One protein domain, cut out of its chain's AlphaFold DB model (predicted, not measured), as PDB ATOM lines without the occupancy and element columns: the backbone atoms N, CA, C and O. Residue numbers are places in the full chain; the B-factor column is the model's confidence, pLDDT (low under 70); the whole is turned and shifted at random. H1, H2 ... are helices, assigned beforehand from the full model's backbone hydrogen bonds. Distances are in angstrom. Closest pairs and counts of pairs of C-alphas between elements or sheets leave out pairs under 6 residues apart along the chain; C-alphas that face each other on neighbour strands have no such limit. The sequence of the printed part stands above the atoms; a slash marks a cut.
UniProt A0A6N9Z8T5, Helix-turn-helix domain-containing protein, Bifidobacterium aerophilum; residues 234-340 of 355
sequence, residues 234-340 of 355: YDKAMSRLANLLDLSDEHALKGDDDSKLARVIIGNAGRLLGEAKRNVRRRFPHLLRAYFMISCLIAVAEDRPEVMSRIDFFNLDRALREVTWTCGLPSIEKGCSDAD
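Overview. This is residues 234 to 340 of the 355 residues of the protein "Helix-turn-helix domain-containing protein" of Bifidobacterium aerophilum (UniProt A0A6N9Z8T5). A long helical hairpin, H3 and H4 side by side, makes the core; H6 packs steeply on H4, the short H2 and H5 pack near the beginning of H3, and H1 lies off to one side. The printed part has 107 residues with helices H1 to H6 in chain order and no named strand: all helix, compact, radius of gyration of the C-alphas 13.8 A, spans 37 by 35 by 21 A.

Along the chain. H1, residues 234 to 244, begins at C-alpha (29.056, 23.239, 3.707). H2 is residues 251 to 254, H3 258 to 278, 30.1 A long, H4 280 to 301, 30.3 A, H5 305 to 308. H6, 313 to 327, ends at C-alpha (38.669, 10.198, -20.016).

Arrangement. H3 and H4 touch, C-alphas of Ala 276 and His 286 closest at 4.9 A, opposite ways at a shallow tilt of 12 degrees. H4 touches H6 with residues 284 to 291 alone, C-alphas of Leu 287 and Val 323 closest at 6.2 A. H1 and H3 have every O i to N i+4 pair within hydrogen-bond range, H4 15 of 18, H6 9 of 11.

Size, cuts and confidence. The printed part has no cut; pLDDT is under 70 at 26 residues, among them 332 to 340.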
ATOM      1  N   TYR A 234      27.595  23.151   3.840       77.62
ATOM      2  CA  TYR A 234      29.056  23.239   3.707       77.62
ATOM      3  C   TYR A 234      29.788  22.379   4.740       77.62
ATOM      4  O   TYR A 234      30.630  21.566   4.371       77.62
ATOM      5  N   ASP A 235      29.383  22.438   6.012       77.75
ATOM      6  CA  ASP A 235      29.966  21.594   7.060       77.75
ATOM      7  C   ASP A 235      29.864  20.103   6.748       77.75
ATOM      8  O   ASP A 235      30.839  19.378   6.901       77.75
ATOM      9  N   LYS A 236      28.712  19.654   6.243       83.50
ATOM     10  CA  LYS A 236      28.475  18.259   5.861       83.50
ATOM     11  C   LYS A 236      29.254  17.872   4.603       83.50
ATOM     12  O   LYS A 236      29.699  16.729   4.502       83.50
ATOM     13  N   ALA A 237      29.420  18.794   3.652       78.62
ATOM     14  CA  ALA A 237      30.263  18.599   2.475       78.62
ATOM     15  C   ALA A 237      31.736  18.445   2.885       78.62
ATOM     16  O   ALA A 237      32.392  17.505   2.443       78.62
ATOM     17  N   MET A 238      32.216  19.282   3.805       76.94
ATOM     18  CA  MET A 238      33.576  19.217   4.344       76.94
ATOM     19  C   MET A 238      33.819  17.951   5.171       76.94
ATOM     20  O   MET A 238      34.833  17.291   4.958       76.94
ATOM     21  N   SER A 239      32.884  17.536   6.035       80.94
ATOM     22  CA  SER A 239      33.008  16.265   6.764       80.94
ATOM     23  C   SER A 239      33.006  15.064   5.807       80.94
ATOM     24  O   SER A 239      33.769  14.117   5.982       80.94
ATOM     25  N   ARG A 240      32.188  15.098   4.743       81.44
ATOM     26  CA  ARG A 240      32.219  14.063   3.695       81.44
ATOM     27  C   ARG A 240      33.530  14.066   2.919       81.44
ATOM     28  O   ARG A 240      34.048  12.991   2.641       81.44
ATOM     29  N   LEU A 241      34.075  15.237   2.593       76.06
ATOM     30  CA  LEU A 241      35.376  15.352   1.942       76.06
ATOM     31  C   LEU A 241      36.489  14.779   2.828       76.06
ATOM     32  O   LEU A 241      37.313  14.012   2.335       76.06
ATOM     33  N   ALA A 242      36.479  15.098   4.125       77.31
ATOM     34  CA  ALA A 242      37.420  14.548   5.097       77.31
ATOM     35  C   ALA A 242      37.356  13.014   5.126       77.31
ATOM     36  O   ALA A 242      38.387  12.360   4.986       77.31
ATOM     37  N   ASN A 243      36.148  12.442   5.174       81.31
ATOM     38  CA  ASN A 243      35.949  10.992   5.119       81.31
ATOM     39  C   ASN A 243      36.436  10.379   3.793       81.31
ATOM     40  O   ASN A 243      37.094   9.343   3.799       81.31
ATOM     41  N   LEU A 244      36.154  11.014   2.649       73.94
ATOM     42  CA  LEU A 244      36.598  10.535   1.329       73.94
ATOM     43  C   LEU A 244      38.126  10.546   1.173       73.94
ATOM     44  O   LEU A 244      38.688   9.715   0.447       73.94
ATOM     45  N   LEU A 245      38.788  11.498   1.833       72.44
ATOM     46  CA  LEU A 245      40.242  11.635   1.873       72.44
ATOM     47  C   LEU A 245      40.904  10.782   2.960       72.44
ATOM     48  O   LEU A 245      42.134  10.728   2.983       72.44
ATOM     49  N   ASP A 246      40.119  10.118   3.813       78.81
ATOM     50  CA  ASP A 246      40.594   9.413   5.009       78.81
ATOM     51  C   ASP A 246      41.427  10.332   5.926       78.81
ATOM     52  O   ASP A 246      42.519  10.003   6.392       78.81
ATOM     53  N   LEU A 247      40.940  11.561   6.113       75.62
ATOM     54  CA  LEU A 247      41.566  12.547   6.983       75.62
ATOM     55  C   LEU A 247      41.020  12.404   8.398       75.62
ATOM     56  O   LEU A 247      39.867  12.731   8.665       75.62
ATOM     57  N   SER A 248      41.884  11.985   9.319       71.75
ATOM     58  CA  SER A 248      41.580  11.942  10.753       71.75
ATOM     59  C   SER A 248      41.433  13.331  11.391       71.75
ATOM     60  O   SER A 248      40.883  13.444  12.483       71.75
ATOM     61  N   ASP A 249      41.909  14.383  10.719       67.31
ATOM     62  CA  ASP A 249      41.915  15.760  11.214       67.31
ATOM     63  C   ASP A 249      41.081  16.680  10.305       67.31
ATOM     64  O   ASP A 249      41.599  17.366   9.421       67.31
ATOM     65  N   GLU A 250      39.764  16.698  10.524       67.31
ATOM     66  CA  GLU A 250      38.825  17.590   9.824       67.31
ATOM     67  C   GLU A 250      39.170  19.078  10.041       67.31
ATOM     68  O   GLU A 250      38.939  19.917   9.165       67.31
ATOM     69  N   HIS A 251      39.799  19.420  11.173       68.94
ATOM     70  CA  HIS A 251      40.236  20.787  11.458       68.94
ATOM     71  C   HIS A 251      41.368  21.244  10.539       68.94
ATOM     72  O   HIS A 251      41.546  22.444  10.350       68.94
ATOM     73  N   ALA A 252      42.106  20.328   9.910       67.81
ATOM     74  CA  ALA A 252      43.102  20.693   8.911       67.81
ATOM     75  C   ALA A 252      42.480  21.252   7.617       67.81
ATOM     76  O   ALA A 252      43.137  22.019   6.921       67.81
ATOM     77  N   LEU A 253      41.225  20.892   7.309       67.12
ATOM     78  CA  LEU A 253      40.481  21.437   6.168       67.12
ATOM     79  C   LEU A 253      39.682  22.700   6.521       67.12
ATOM     80  O   LEU A 253      39.437  23.530   5.651       67.12
ATOM     81  N   LYS A 254      39.258  22.832   7.785       71.81
ATOM     82  CA  LYS A 254      38.457  23.970   8.269       71.81
ATOM     83  C   LYS A 254      39.286  25.107   8.878       71.81
ATOM     84  O   LYS A 254      38.754  26.192   9.060       71.81
ATOM     85  N   GLY A 255      40.548  24.861   9.224       69.88
ATOM     86  CA  GLY A 255      41.384  25.810   9.958       69.88
ATOM     87  C   GLY A 255      41.950  26.962   9.121       69.88
ATOM     88  O   GLY A 255      42.029  26.895   7.889       69.88
ATOM     89  N   ASP A 256      42.415  27.989   9.831       71.56
ATOM     90  CA  ASP A 256      43.049  29.196   9.275       71.56
ATOM     91  C   ASP A 256      44.545  29.004   8.944       71.56
ATOM     92  O   ASP A 256      45.208  29.916   8.461       71.56
ATOM     93  N   ASP A 257      45.114  27.818   9.196       81.31
ATOM     94  CA  ASP A 257      46.515  27.529   8.863       81.31
ATOM     95  C   ASP A 257      46.650  27.062   7.406       81.31
ATOM     96  O   ASP A 257      46.654  25.865   7.093       81.31
ATOM     97  N   ASP A 258      46.826  28.029   6.513       76.81
ATOM     98  CA  ASP A 258      47.068  27.812   5.084       76.81
ATOM     99  C   ASP A 258      48.281  26.914   4.806       76.81
ATOM    100  O   ASP A 258      48.298  26.130   3.853       76.81
ATOM    101  N   SER A 259      49.297  26.941   5.673       74.12
ATOM    102  CA  SER A 259      50.469  26.074   5.528       74.12
ATOM    103  C   SER A 259      50.159  24.619   5.873       74.12
ATOM    104  O   SER A 259      50.778  23.702   5.323       74.12
ATOM    105  N   LYS A 260      49.217  24.376   6.786       80.62
ATOM    106  CA  LYS A 260      48.704  23.036   7.087       80.62
ATOM    107  C   LYS A 260      47.788  22.542   5.968       80.62
ATOM    108  O   LYS A 260      47.992  21.421   5.501       80.62
ATOM    109  N   LEU A 261      46.879  23.383   5.473       75.00
ATOM    110  CA  LEU A 261      45.985  23.042   4.364       75.00
ATOM    111  C   LEU A 261      46.766  22.696   3.085       75.00
ATOM    112  O   LEU A 261      46.543  21.637   2.499       75.00
ATOM    113  N   ALA A 262      47.754  23.513   2.702       73.44
ATOM    114  CA  ALA A 262      48.608  23.241   1.542       73.44
ATOM    115  C   ALA A 262      49.316  21.877   1.647       73.44
ATOM    116  O   ALA A 262      49.347  21.107   0.687       73.44
ATOM    117  N   ARG A 263      49.842  21.534   2.833       80.00
ATOM    118  CA  ARG A 263      50.483  20.231   3.079       80.00
ATOM    119  C   ARG A 263      49.501  19.070   2.961       80.00
ATOM    120  O   ARG A 263      49.857  18.044   2.385       80.00
ATOM    121  N   VAL A 264      48.280  19.230   3.470       79.19
ATOM    122  CA  VAL A 264      47.212  18.226   3.345       79.19
ATOM    123  C   VAL A 264      46.839  18.006   1.882       79.19
ATOM    124  O   VAL A 264      46.723  16.857   1.454       79.19
ATOM    125  N   ILE A 265      46.701  19.083   1.106       74.00
ATOM    126  CA  ILE A 265      46.373  19.022  -0.320       74.00
ATOM    127  C   ILE A 265      47.479  18.304  -1.097       74.00
ATOM    128  O   ILE A 265      47.220  17.295  -1.753       74.00
ATOM    129  N   ILE A 266      48.720  18.783  -0.979       77.81
ATOM    130  CA  ILE A 266      49.871  18.245  -1.717       77.81
ATOM    131  C   ILE A 266      50.137  16.788  -1.316       77.81
ATOM    132  O   ILE A 266      50.337  15.928  -2.177       77.81
ATOM    133  N   GLY A 267      50.089  16.488  -0.014       82.31
ATOM    134  CA  GLY A 267      50.306  15.144   0.514       82.31
ATOM    135  C   GLY A 267      49.267  14.139   0.013       82.31
ATOM    136  O   GLY A 267      49.631  13.062  -0.464       82.31
ATOM    137  N   ASN A 268      47.980  14.497   0.050       78.06
ATOM    138  CA  ASN A 268      46.921  13.615  -0.441       78.06
ATOM    139  C   ASN A 268      46.928  13.472  -1.959       78.06
ATOM    140  O   ASN A 268      46.761  12.358  -2.449       78.06
ATOM    141  N   ALA A 269      47.180  14.548  -2.707       75.38
ATOM    142  CA  ALA A 269      47.327  14.475  -4.158       75.38
ATOM    143  C   ALA A 269      48.444  13.492  -4.551       75.38
ATOM    144  O   ALA A 269      48.226  12.587  -5.360       75.38
ATOM    145  N   GLY A 270      49.616  13.605  -3.914       79.06
ATOM    146  CA  GLY A 270      50.739  12.693  -4.128       79.06
ATOM    147  C   GLY A 270      50.410  11.241  -3.767       79.06
ATOM    148  O   GLY A 270      50.711  10.329  -4.543       79.06
ATOM    149  N   ARG A 271      49.738  11.017  -2.627       84.25
ATOM    150  CA  ARG A 271      49.292   9.684  -2.187       84.25
ATOM    151  C   ARG A 271      48.332   9.045  -3.192       84.25
ATOM    152  O   ARG A 271      48.586   7.927  -3.636       84.25
ATOM    153  N   LEU A 272      47.282   9.765  -3.584       78.00
ATOM    154  CA  LEU A 272      46.253   9.296  -4.517       78.00
ATOM    155  C   LEU A 272      46.847   8.949  -5.887       78.00
ATOM    156  O   LEU A 272      46.557   7.892  -6.447       78.00
ATOM    157  N   LEU A 273      47.746   9.791  -6.404       77.31
ATOM    158  CA  LEU A 273      48.468   9.516  -7.648       77.31
ATOM    159  C   LEU A 273      49.389   8.294  -7.519       77.31
ATOM    160  O   LEU A 273      49.493   7.491  -8.448       77.31
ATOM    161  N   GLY A 274      50.049   8.122  -6.371       81.50
ATOM    162  CA  GLY A 274      50.888   6.958  -6.086       81.50
ATOM    163  C   GLY A 274      50.096   5.650  -5.994       81.50
ATOM    164  O   GLY A 274      50.533   4.618  -6.505       81.50
ATOM    165  N   GLU A 275      48.918   5.670  -5.371       80.62
ATOM    166  CA  GLU A 275      47.979   4.540  -5.338       80.62
ATOM    167  C   GLU A 275      47.476   4.187  -6.741       80.62
ATOM    168  O   GLU A 275      47.546   3.025  -7.152       80.62
ATOM    169  N   ALA A 276      47.071   5.194  -7.518       76.50
ATOM    170  CA  ALA A 276      46.601   5.001  -8.882       76.50
ATOM    171  C   ALA A 276      47.686   4.407  -9.802       76.50
ATOM    172  O   ALA A 276      47.411   3.500 -10.590       76.50
ATOM    173  N   LYS A 277      48.947   4.844  -9.658       77.56
ATOM    174  CA  LYS A 277      50.082   4.314 -10.436       77.56
ATOM    175  C   LYS A 277      50.401   2.850 -10.126       77.56
ATOM    176  O   LYS A 277      50.747   2.114 -11.055       77.56
ATOM    177  N   ARG A 278      50.289   2.435  -8.856       80.56
ATOM    178  CA  ARG A 278      50.614   1.073  -8.385       80.56
ATOM    179  C   ARG A 278      49.599   0.020  -8.843       80.56
ATOM    180  O   ARG A 278      49.981  -1.115  -9.111       80.56
ATOM    181  N   ASN A 279      48.331   0.389  -9.016       73.12
ATOM    182  CA  ASN A 279      47.260  -0.548  -9.367       73.12
ATOM    183  C   ASN A 279      47.042  -0.686 -10.884       73.12
ATOM    184  O   ASN A 279      45.981  -0.349 -11.401       73.12
ATOM    185  N   VAL A 280      48.024  -1.237 -11.609       60.03
ATOM    186  CA  VAL A 280      48.033  -1.326 -13.091       60.03
ATOM    187  C   VAL A 280      46.780  -1.994 -13.685       60.03
ATOM    188  O   VAL A 280      46.264  -1.523 -14.693       60.03
ATOM    189  N   ARG A 281      46.233  -3.043 -13.049       54.56
ATOM    190  CA  ARG A 281      45.027  -3.762 -13.529       54.56
ATOM    191  C   ARG A 281      43.697  -3.065 -13.214       54.56
ATOM    192  O   ARG A 281      42.689  -3.391 -13.826       54.56
ATOM    193  N   ARG A 282      43.684  -2.127 -12.265       64.69
ATOM    194  CA  ARG A 282      42.501  -1.353 -11.836       64.69
ATOM    195  C   ARG A 282      42.752   0.152 -11.983       64.69
ATOM    196  O   ARG A 282      42.190   0.960 -11.254       64.69
ATOM    197  N   ARG A 283      43.635   0.530 -12.913       69.62
ATOM    198  CA  ARG A 283      44.188   1.888 -13.018       69.62
ATOM    199  C   ARG A 283      43.107   2.944 -13.192       69.62
ATOM    200  O   ARG A 283      43.182   3.996 -12.574       69.62
ATOM    201  N   PHE A 284      42.091   2.644 -13.996       70.31
ATOM    202  CA  PHE A 284      41.120   3.637 -14.437       70.31
ATOM    203  C   PHE A 284      40.238   4.202 -13.299       70.31
ATOM    204  O   PHE A 284      40.264   5.419 -13.115       70.31
ATOM    205  N   PRO A 285      39.543   3.396 -12.463       70.50
ATOM    206  CA  PRO A 285      38.782   3.930 -11.327       70.50
ATOM    207  C   PRO A 285      39.630   4.718 -10.320       70.50
ATOM    208  O   PRO A 285      39.194   5.751  -9.822       70.50
ATOM    209  N   HIS A 286      40.858   4.267 -10.041       74.44
ATOM    210  CA  HIS A 286      41.744   4.947  -9.091       74.44
ATOM    211  C   HIS A 286      42.290   6.270  -9.634       74.44
ATOM    212  O   HIS A 286      42.383   7.243  -8.891       74.44
ATOM    213  N   LEU A 287      42.629   6.320 -10.924       73.56
ATOM    214  CA  LEU A 287      43.054   7.543 -11.600       73.56
ATOM    215  C   LEU A 287      41.923   8.573 -11.661       73.56
ATOM    216  O   LEU A 287      42.147   9.750 -11.390       73.56
ATOM    217  N   LEU A 288      40.704   8.119 -11.957       71.12
ATOM    218  CA  LEU A 288      39.523   8.971 -11.955       71.12
ATOM    219  C   LEU A 288      39.233   9.511 -10.547       71.12
ATOM    220  O   LEU A 288      39.085  10.719 -10.380       71.12
ATOM    221  N   ARG A 289      39.272   8.646  -9.522       74.75
ATOM    222  CA  ARG A 289      39.168   9.060  -8.114       74.75
ATOM    223  C   ARG A 289      40.224  10.097  -7.753       74.75
ATOM    224  O   ARG A 289      39.890  11.118  -7.166       74.75
ATOM    225  N   ALA A 290      41.484   9.867  -8.121       75.25
ATOM    226  CA  ALA A 290      42.559  10.818  -7.865       75.25
ATOM    227  C   ALA A 290      42.269  12.180  -8.513       75.25
ATOM    228  O   ALA A 290      42.385  13.198  -7.839       75.25
ATOM    229  N   TYR A 291      41.820  12.200  -9.773       79.31
ATOM    230  CA  TYR A 291      41.442  13.428 -10.472       79.31
ATOM    231  C   TYR A 291      40.343  14.212  -9.736       79.31
ATOM    232  O   TYR A 291      40.505  15.410  -9.493       79.31
ATOM    233  N   PHE A 292      39.251  13.553  -9.332       72.31
ATOM    234  CA  PHE A 292      38.165  14.225  -8.611       72.31
ATOM    235  C   PHE A 292      38.611  14.735  -7.251       72.31
ATOM    236  O   PHE A 292      38.403  15.901  -6.945       72.31
ATOM    237  N   MET A 293      39.284  13.904  -6.458       73.88
ATOM    238  CA  MET A 293      39.732  14.291  -5.122       73.88
ATOM    239  C   MET A 293      40.744  15.442  -5.165       73.88
ATOM    240  O   MET A 293      40.676  16.353  -4.344       73.88
ATOM    241  N   ILE A 294      41.646  15.447  -6.148       78.12
ATOM    242  CA  ILE A 294      42.561  16.567  -6.388       78.12
ATOM    243  C   ILE A 294      41.780  17.822  -6.778       78.12
ATOM    244  O   ILE A 294      42.057  18.898  -6.258       78.12
ATOM    245  N   SER A 295      40.765  17.684  -7.630       75.25
ATOM    246  CA  SER A 295      39.887  18.800  -7.982       75.25
ATOM    247  C   SER A 295      39.148  19.348  -6.751       75.25
ATOM    248  O   SER A 295      39.061  20.566  -6.610       75.25
ATOM    249  N   CYS A 296      38.679  18.487  -5.826       68.56
ATOM    250  CA  CYS A 296      38.078  18.899  -4.544       68.56
ATOM    251  C   CYS A 296      39.043  19.765  -3.740       68.56
ATOM    252  O   CYS A 296      38.681  20.826  -3.241       68.56
ATOM    253  N   LEU A 297      40.279  19.288  -3.615       73.25
ATOM    254  CA  LEU A 297      41.319  19.933  -2.831       73.25
ATOM    255  C   LEU A 297      41.713  21.298  -3.415       73.25
ATOM    256  O   LEU A 297      41.894  22.246  -2.658       73.25
ATOM    257  N   ILE A 298      41.786  21.416  -4.744       77.25
ATOM    258  CA  ILE A 298      42.023  22.700  -5.421       77.25
ATOM    259  C   ILE A 298      40.847  23.651  -5.197       77.25
ATOM    260  O   ILE A 298      41.074  24.817  -4.899       77.25
ATOM    261  N   ALA A 299      39.604  23.171  -5.293       71.62
ATOM    262  CA  ALA A 299      38.427  24.012  -5.073       71.62
ATOM    263  C   ALA A 299      38.383  24.600  -3.651       71.62
ATOM    264  O   ALA A 299      37.998  25.750  -3.485       71.62
ATOM    265  N   VAL A 300      38.824  23.845  -2.637       72.69
ATOM    266  CA  VAL A 300      38.963  24.346  -1.254       72.69
ATOM    267  C   VAL A 300      40.081  25.393  -1.134       72.69
ATOM    268  O   VAL A 300      39.990  26.307  -0.319       72.69
ATOM    269  N   ALA A 301      41.144  25.269  -1.930       76.69
ATOM    270  CA  ALA A 301      42.261  26.211  -1.931       76.69
ATOM    271  C   ALA A 301      42.019  27.470  -2.772       76.69
ATOM    272  O   ALA A 301      42.744  28.437  -2.583       76.69
ATOM    273  N   GLU A 302      41.040  27.474  -3.682       78.00
ATOM    274  CA  GLU A 302      40.848  28.523  -4.698       78.00
ATOM    275  C   GLU A 302      40.726  29.933  -4.092       78.00
ATOM    276  O   GLU A 302      41.281  30.885  -4.639       78.00
ATOM    277  N   ASP A 303      40.102  30.049  -2.919       69.56
ATOM    278  CA  ASP A 303      39.933  31.314  -2.189       69.56
ATOM    279  C   ASP A 303      41.128  31.677  -1.280       69.56
ATOM    280  O   ASP A 303      41.063  32.648  -0.527       69.56
ATOM    281  N   ARG A 304      42.224  30.907  -1.320       77.94
ATOM    282  CA  ARG A 304      43.418  31.068  -0.470       77.94
ATOM    283  C   ARG A 304      44.680  31.223  -1.337       77.94
ATOM    284  O   ARG A 304      45.349  30.226  -1.640       77.94
ATOM    285  N   PRO A 305      45.039  32.453  -1.755       76.00
ATOM    286  CA  PRO A 305      46.178  32.718  -2.644       76.00
ATOM    287  C   PRO A 305      47.513  32.136  -2.146       76.00
ATOM    288  O   PRO A 305      48.327  31.633  -2.925       76.00
ATOM    289  N   GLU A 306      47.730  32.149  -0.834       77.12
ATOM    290  CA  GLU A 306      48.911  31.620  -0.149       77.12
ATOM    291  C   GLU A 306      49.022  30.097  -0.286       77.12
ATOM    292  O   GLU A 306      50.127  29.554  -0.334       77.12
ATOM    293  N   VAL A 307      47.884  29.403  -0.368       79.88
ATOM    294  CA  VAL A 307      47.817  27.961  -0.628       79.88
ATOM    295  C   VAL A 307      48.012  27.698  -2.115       79.88
ATOM    296  O   VAL A 307      48.862  26.887  -2.481       79.88
ATOM    297  N   MET A 308      47.275  28.409  -2.970       81.56
ATOM    298  CA  MET A 308      47.313  28.238  -4.427       81.56
ATOM    299  C   MET A 308      48.709  28.463  -5.007       81.56
ATOM    300  O   MET A 308      49.161  27.676  -5.832       81.56
ATOM    301  N   SER A 309      49.435  29.472  -4.522       79.94
ATOM    302  CA  SER A 309      50.816  29.764  -4.941       79.94
ATOM    303  C   SER A 309      51.826  28.659  -4.605       79.94
ATOM    304  O   SER A 309      52.916  28.628  -5.173       79.94
ATOM    305  N   ARG A 310      51.479  27.739  -3.697       83.06
ATOM    306  CA  ARG A 310      52.317  26.591  -3.314       83.06
ATOM    307  C   ARG A 310      51.973  25.319  -4.084       83.06
ATOM    308  O   ARG A 310      52.694  24.329  -3.960       83.06
ATOM    309  N   ILE A 311      50.879  25.320  -4.845       80.25
ATOM    310  CA  ILE A 311      50.475  24.185  -5.669       80.25
ATOM    311  C   ILE A 311      51.216  24.273  -7.002       80.25
ATOM    312  O   ILE A 311      51.033  25.200  -7.787       80.25
ATOM    313  N   ASP A 312      52.043  23.269  -7.281       82.94
ATOM    314  CA  ASP A 312      52.704  23.123  -8.575       82.94
ATOM    315  C   ASP A 312      51.722  22.537  -9.602       82.94
ATOM    316  O   ASP A 312      51.620  21.318  -9.785       82.94
ATOM    317  N   PHE A 313      50.954  23.422 -10.243       80.75
ATOM    318  CA  PHE A 313      49.948  23.047 -11.239       80.75
ATOM    319  C   PHE A 313      50.540  22.319 -12.443       80.75
ATOM    320  O   PHE A 313      49.891  21.419 -12.974       80.75
ATOM    321  N   PHE A 314      51.782  22.627 -12.820       79.69
ATOM    322  CA  PHE A 314      52.456  21.971 -13.934       79.69
ATOM    323  C   PHE A 314      52.710  20.497 -13.641       79.69
ATOM    324  O   PHE A 314      52.376  19.613 -14.438       79.69
ATOM    325  N   ASN A 315      53.263  20.198 -12.466       77.81
ATOM    326  CA  ASN A 315      53.486  18.817 -12.058       77.81
ATOM    327  C   ASN A 315      52.171  18.072 -11.801       77.81
ATOM    328  O   ASN A 315      52.080  16.876 -12.099       77.81
ATOM    329  N   LEU A 316      51.148  18.769 -11.308       79.88
ATOM    330  CA  LEU A 316      49.826  18.196 -11.082       79.88
ATOM    331  C   LEU A 316      49.111  17.844 -12.394       79.88
ATOM    332  O   LEU A 316      48.643  16.714 -12.547       79.88
ATOM    333  N   ASP A 317      49.089  18.759 -13.365       79.81
ATOM    334  CA  ASP A 317      48.532  18.524 -14.701       79.81
ATOM    335  C   ASP A 317      49.299  17.414 -15.417       79.81
ATOM    336  O   ASP A 317      48.698  16.467 -15.920       79.81
ATOM    337  N   ARG A 318      50.636  17.443 -15.368       80.19
ATOM    338  CA  ARG A 318      51.473  16.372 -15.922       80.19
ATOM    339  C   ARG A 318      51.142  15.010 -15.314       80.19
ATOM    340  O   ARG A 318      51.119  14.017 -16.041       80.19
ATOM    341  N   ALA A 319      50.899  14.945 -14.006       76.19
ATOM    342  CA  ALA A 319      50.547  13.702 -13.329       76.19
ATOM    343  C   ALA A 319      49.133  13.210 -13.675       76.19
ATOM    344  O   ALA A 319      48.897  12.002 -13.664       76.19
ATOM    345  N   LEU A 320      48.221  14.125 -14.004       79.50
ATOM    346  CA  LEU A 320      46.837  13.825 -14.372       79.50
ATOM    347  C   LEU A 320      46.605  13.718 -15.880       79.50
ATOM    348  O   LEU A 320      45.531  13.283 -16.286       79.50
ATOM    349  N   ARG A 321      47.603  14.041 -16.707       82.69
ATOM    350  CA  ARG A 321      47.501  14.067 -18.172       82.69
ATOM    351  C   ARG A 321      47.014  12.752 -18.774       82.69
ATOM    352  O   ARG A 321      46.239  12.757 -19.723       82.69
ATOM    353  N   GLU A 322      47.447  11.624 -18.215       72.75
ATOM    354  CA  GLU A 322      46.988  10.295 -18.643       72.75
ATOM    355  C   GLU A 322      45.479  10.132 -18.394       72.75
ATOM    356  O   GLU A 322      44.768   9.593 -19.235       72.75
ATOM    357  N   VAL A 323      44.968  10.666 -17.282       71.12
ATOM    358  CA  VAL A 323      43.545  10.621 -16.913       71.12
ATOM    359  C   VAL A 323      42.730  11.576 -17.770       71.12
ATOM    360  O   VAL A 323      41.699  11.187 -18.310       71.12
ATOM    361  N   THR A 324      43.196  12.816 -17.924       73.81
ATOM    362  CA  THR A 324      42.488  13.835 -18.701       73.81
ATOM    363  C   THR A 324      42.394  13.448 -20.167       73.81
ATOM    364  O   THR A 324      41.313  13.519 -20.745       73.81
ATOM    365  N   TRP A 325      43.473  12.910 -20.740       75.81
ATOM    366  CA  TRP A 325      43.469  12.383 -22.101       75.81
ATOM    367  C   TRP A 325      42.543  11.173 -22.259       75.81
ATOM    368  O   TRP A 325      41.690  11.161 -23.141       75.81
ATOM    369  N   THR A 326      42.683  10.162 -21.396       65.44
ATOM    370  CA  THR A 326      41.942   8.892 -21.530       65.44
ATOM    371  C   THR A 326      40.444   9.065 -21.288       65.44
ATOM    372  O   THR A 326      39.629   8.400 -21.922       65.44
ATOM    373  N   CYS A 327      40.064   9.958 -20.376       60.44
ATOM    374  CA  CYS A 327      38.669  10.198 -20.016       60.44
ATOM    375  C   CYS A 327      38.034  11.367 -20.784       60.44
ATOM    376  O   CYS A 327      36.855  11.640 -20.574       60.44
ATOM    377  N   GLY A 328      38.801  12.090 -21.610       66.12
ATOM    378  CA  GLY A 328      38.347  13.344 -22.220       66.12
ATOM    379  C   GLY A 328      38.002  14.428 -21.189       66.12
ATOM    380  O   GLY A 328      37.119  15.247 -21.435       66.12
ATOM    381  N   LEU A 329      38.654  14.414 -20.020       68.31
ATOM    382  CA  LEU A 329      38.447  15.413 -18.966       68.31
ATOM    383  C   LEU A 329      39.309  16.659 -19.232       68.31
ATOM    384  O   LEU A 329      40.375  16.552 -19.845       68.31
ATOM    385  N   PRO A 330      38.882  17.848 -18.777       64.31
ATOM    386  CA  PRO A 330      39.668  19.064 -18.941       64.31
ATOM    387  C   PRO A 330      40.999  19.004 -18.171       64.31
ATOM    388  O   PRO A 330      41.102  18.403 -17.106       64.31
ATOM    389  N   SER A 331      42.022  19.657 -18.726       71.44
ATOM    390  CA  SER A 331      43.294  19.939 -18.042       71.44
ATOM    391  C   SER A 331      43.065  20.833 -16.816       71.44
ATOM    392  O   SER A 331      42.187  21.698 -16.845       71.44
ATOM    393  N   ILE A 332      43.864  20.640 -15.759       67.25
ATOM    394  CA  ILE A 332      43.755  21.439 -14.527       67.25
ATOM    395  C   ILE A 332      44.375  22.830 -14.716       67.25
ATOM    396  O   ILE A 332      43.757  23.814 -14.319       67.25
ATOM    397  N   GLU A 333      45.538  22.935 -15.371       62.00
ATOM    398  CA  GLU A 333      46.209  24.226 -15.632       62.00
ATOM    399  C   GLU A 333      45.306  25.211 -16.387       62.00
ATOM    400  O   GLU A 333      45.242  26.393 -16.054       62.00
ATOM    401  N   LYS A 334      44.555  24.716 -17.377       54.84
ATOM    402  CA  LYS A 334      43.691  25.549 -18.228       54.84
ATOM    403  C   LYS A 334      42.380  25.983 -17.565       54.84
ATOM    404  O   LYS A 334      41.649  26.773 -18.150       54.84
ATOM    405  N   GLY A 335      42.056  25.470 -16.378       49.72
ATOM    406  CA  GLY A 335      40.875  25.881 -15.613       49.72
ATOM    407  C   GLY A 335      41.077  27.151 -14.781       49.72
ATOM    408  O   GLY A 335      40.088  27.729 -14.338       49.72
ATOM    409  N   CYS A 336      42.332  27.570 -14.573       43.62
ATOM    410  CA  CYS A 336      42.697  28.702 -13.714       43.62
ATOM    411  C   CYS A 336      43.035  29.997 -14.476       43.62
ATOM    412  O   CYS A 336      43.112  31.044 -13.842       43.62
ATOM    413  N   SER A 337      43.225  29.962 -15.802       40.97
ATOM    414  CA  SER A 337      43.464  31.158 -16.629       40.97
ATOM    415  C   SER A 337      42.372  31.320 -17.694       40.97
ATOM    416  O   SER A 337      42.091  30.384 -18.435       40.97
ATOM    417  N   ASP A 338      41.777  32.504 -17.752       46.28
ATOM    418  CA  ASP A 338      40.527  32.873 -18.426       46.28
ATOM    419  C   ASP A 338      40.328  32.590 -19.943       46.28
ATOM    420  O   ASP A 338      41.251  32.417 -20.734       46.28
ATOM    421  N   ALA A 339      39.034  32.661 -20.302       39.28
ATOM    422  CA  ALA A 339      38.377  33.139 -21.536       39.28
ATOM    423  C   ALA A 339      38.426  32.378 -22.885       39.28
ATOM    424  O   ALA A 339      37.380  32.330 -23.534       39.28
ATOM    425  N   ASP A 340      39.512  31.735 -23.316       36.94
ATOM    426  CA  ASP A 340      39.668  31.444 -24.766       36.94
ATOM    427  C   ASP A 340      39.311  30.013 -25.249       36.94
ATOM    428  O   ASP A 340      39.657  29.620 -26.362       36.94
TER     429      ASP A 340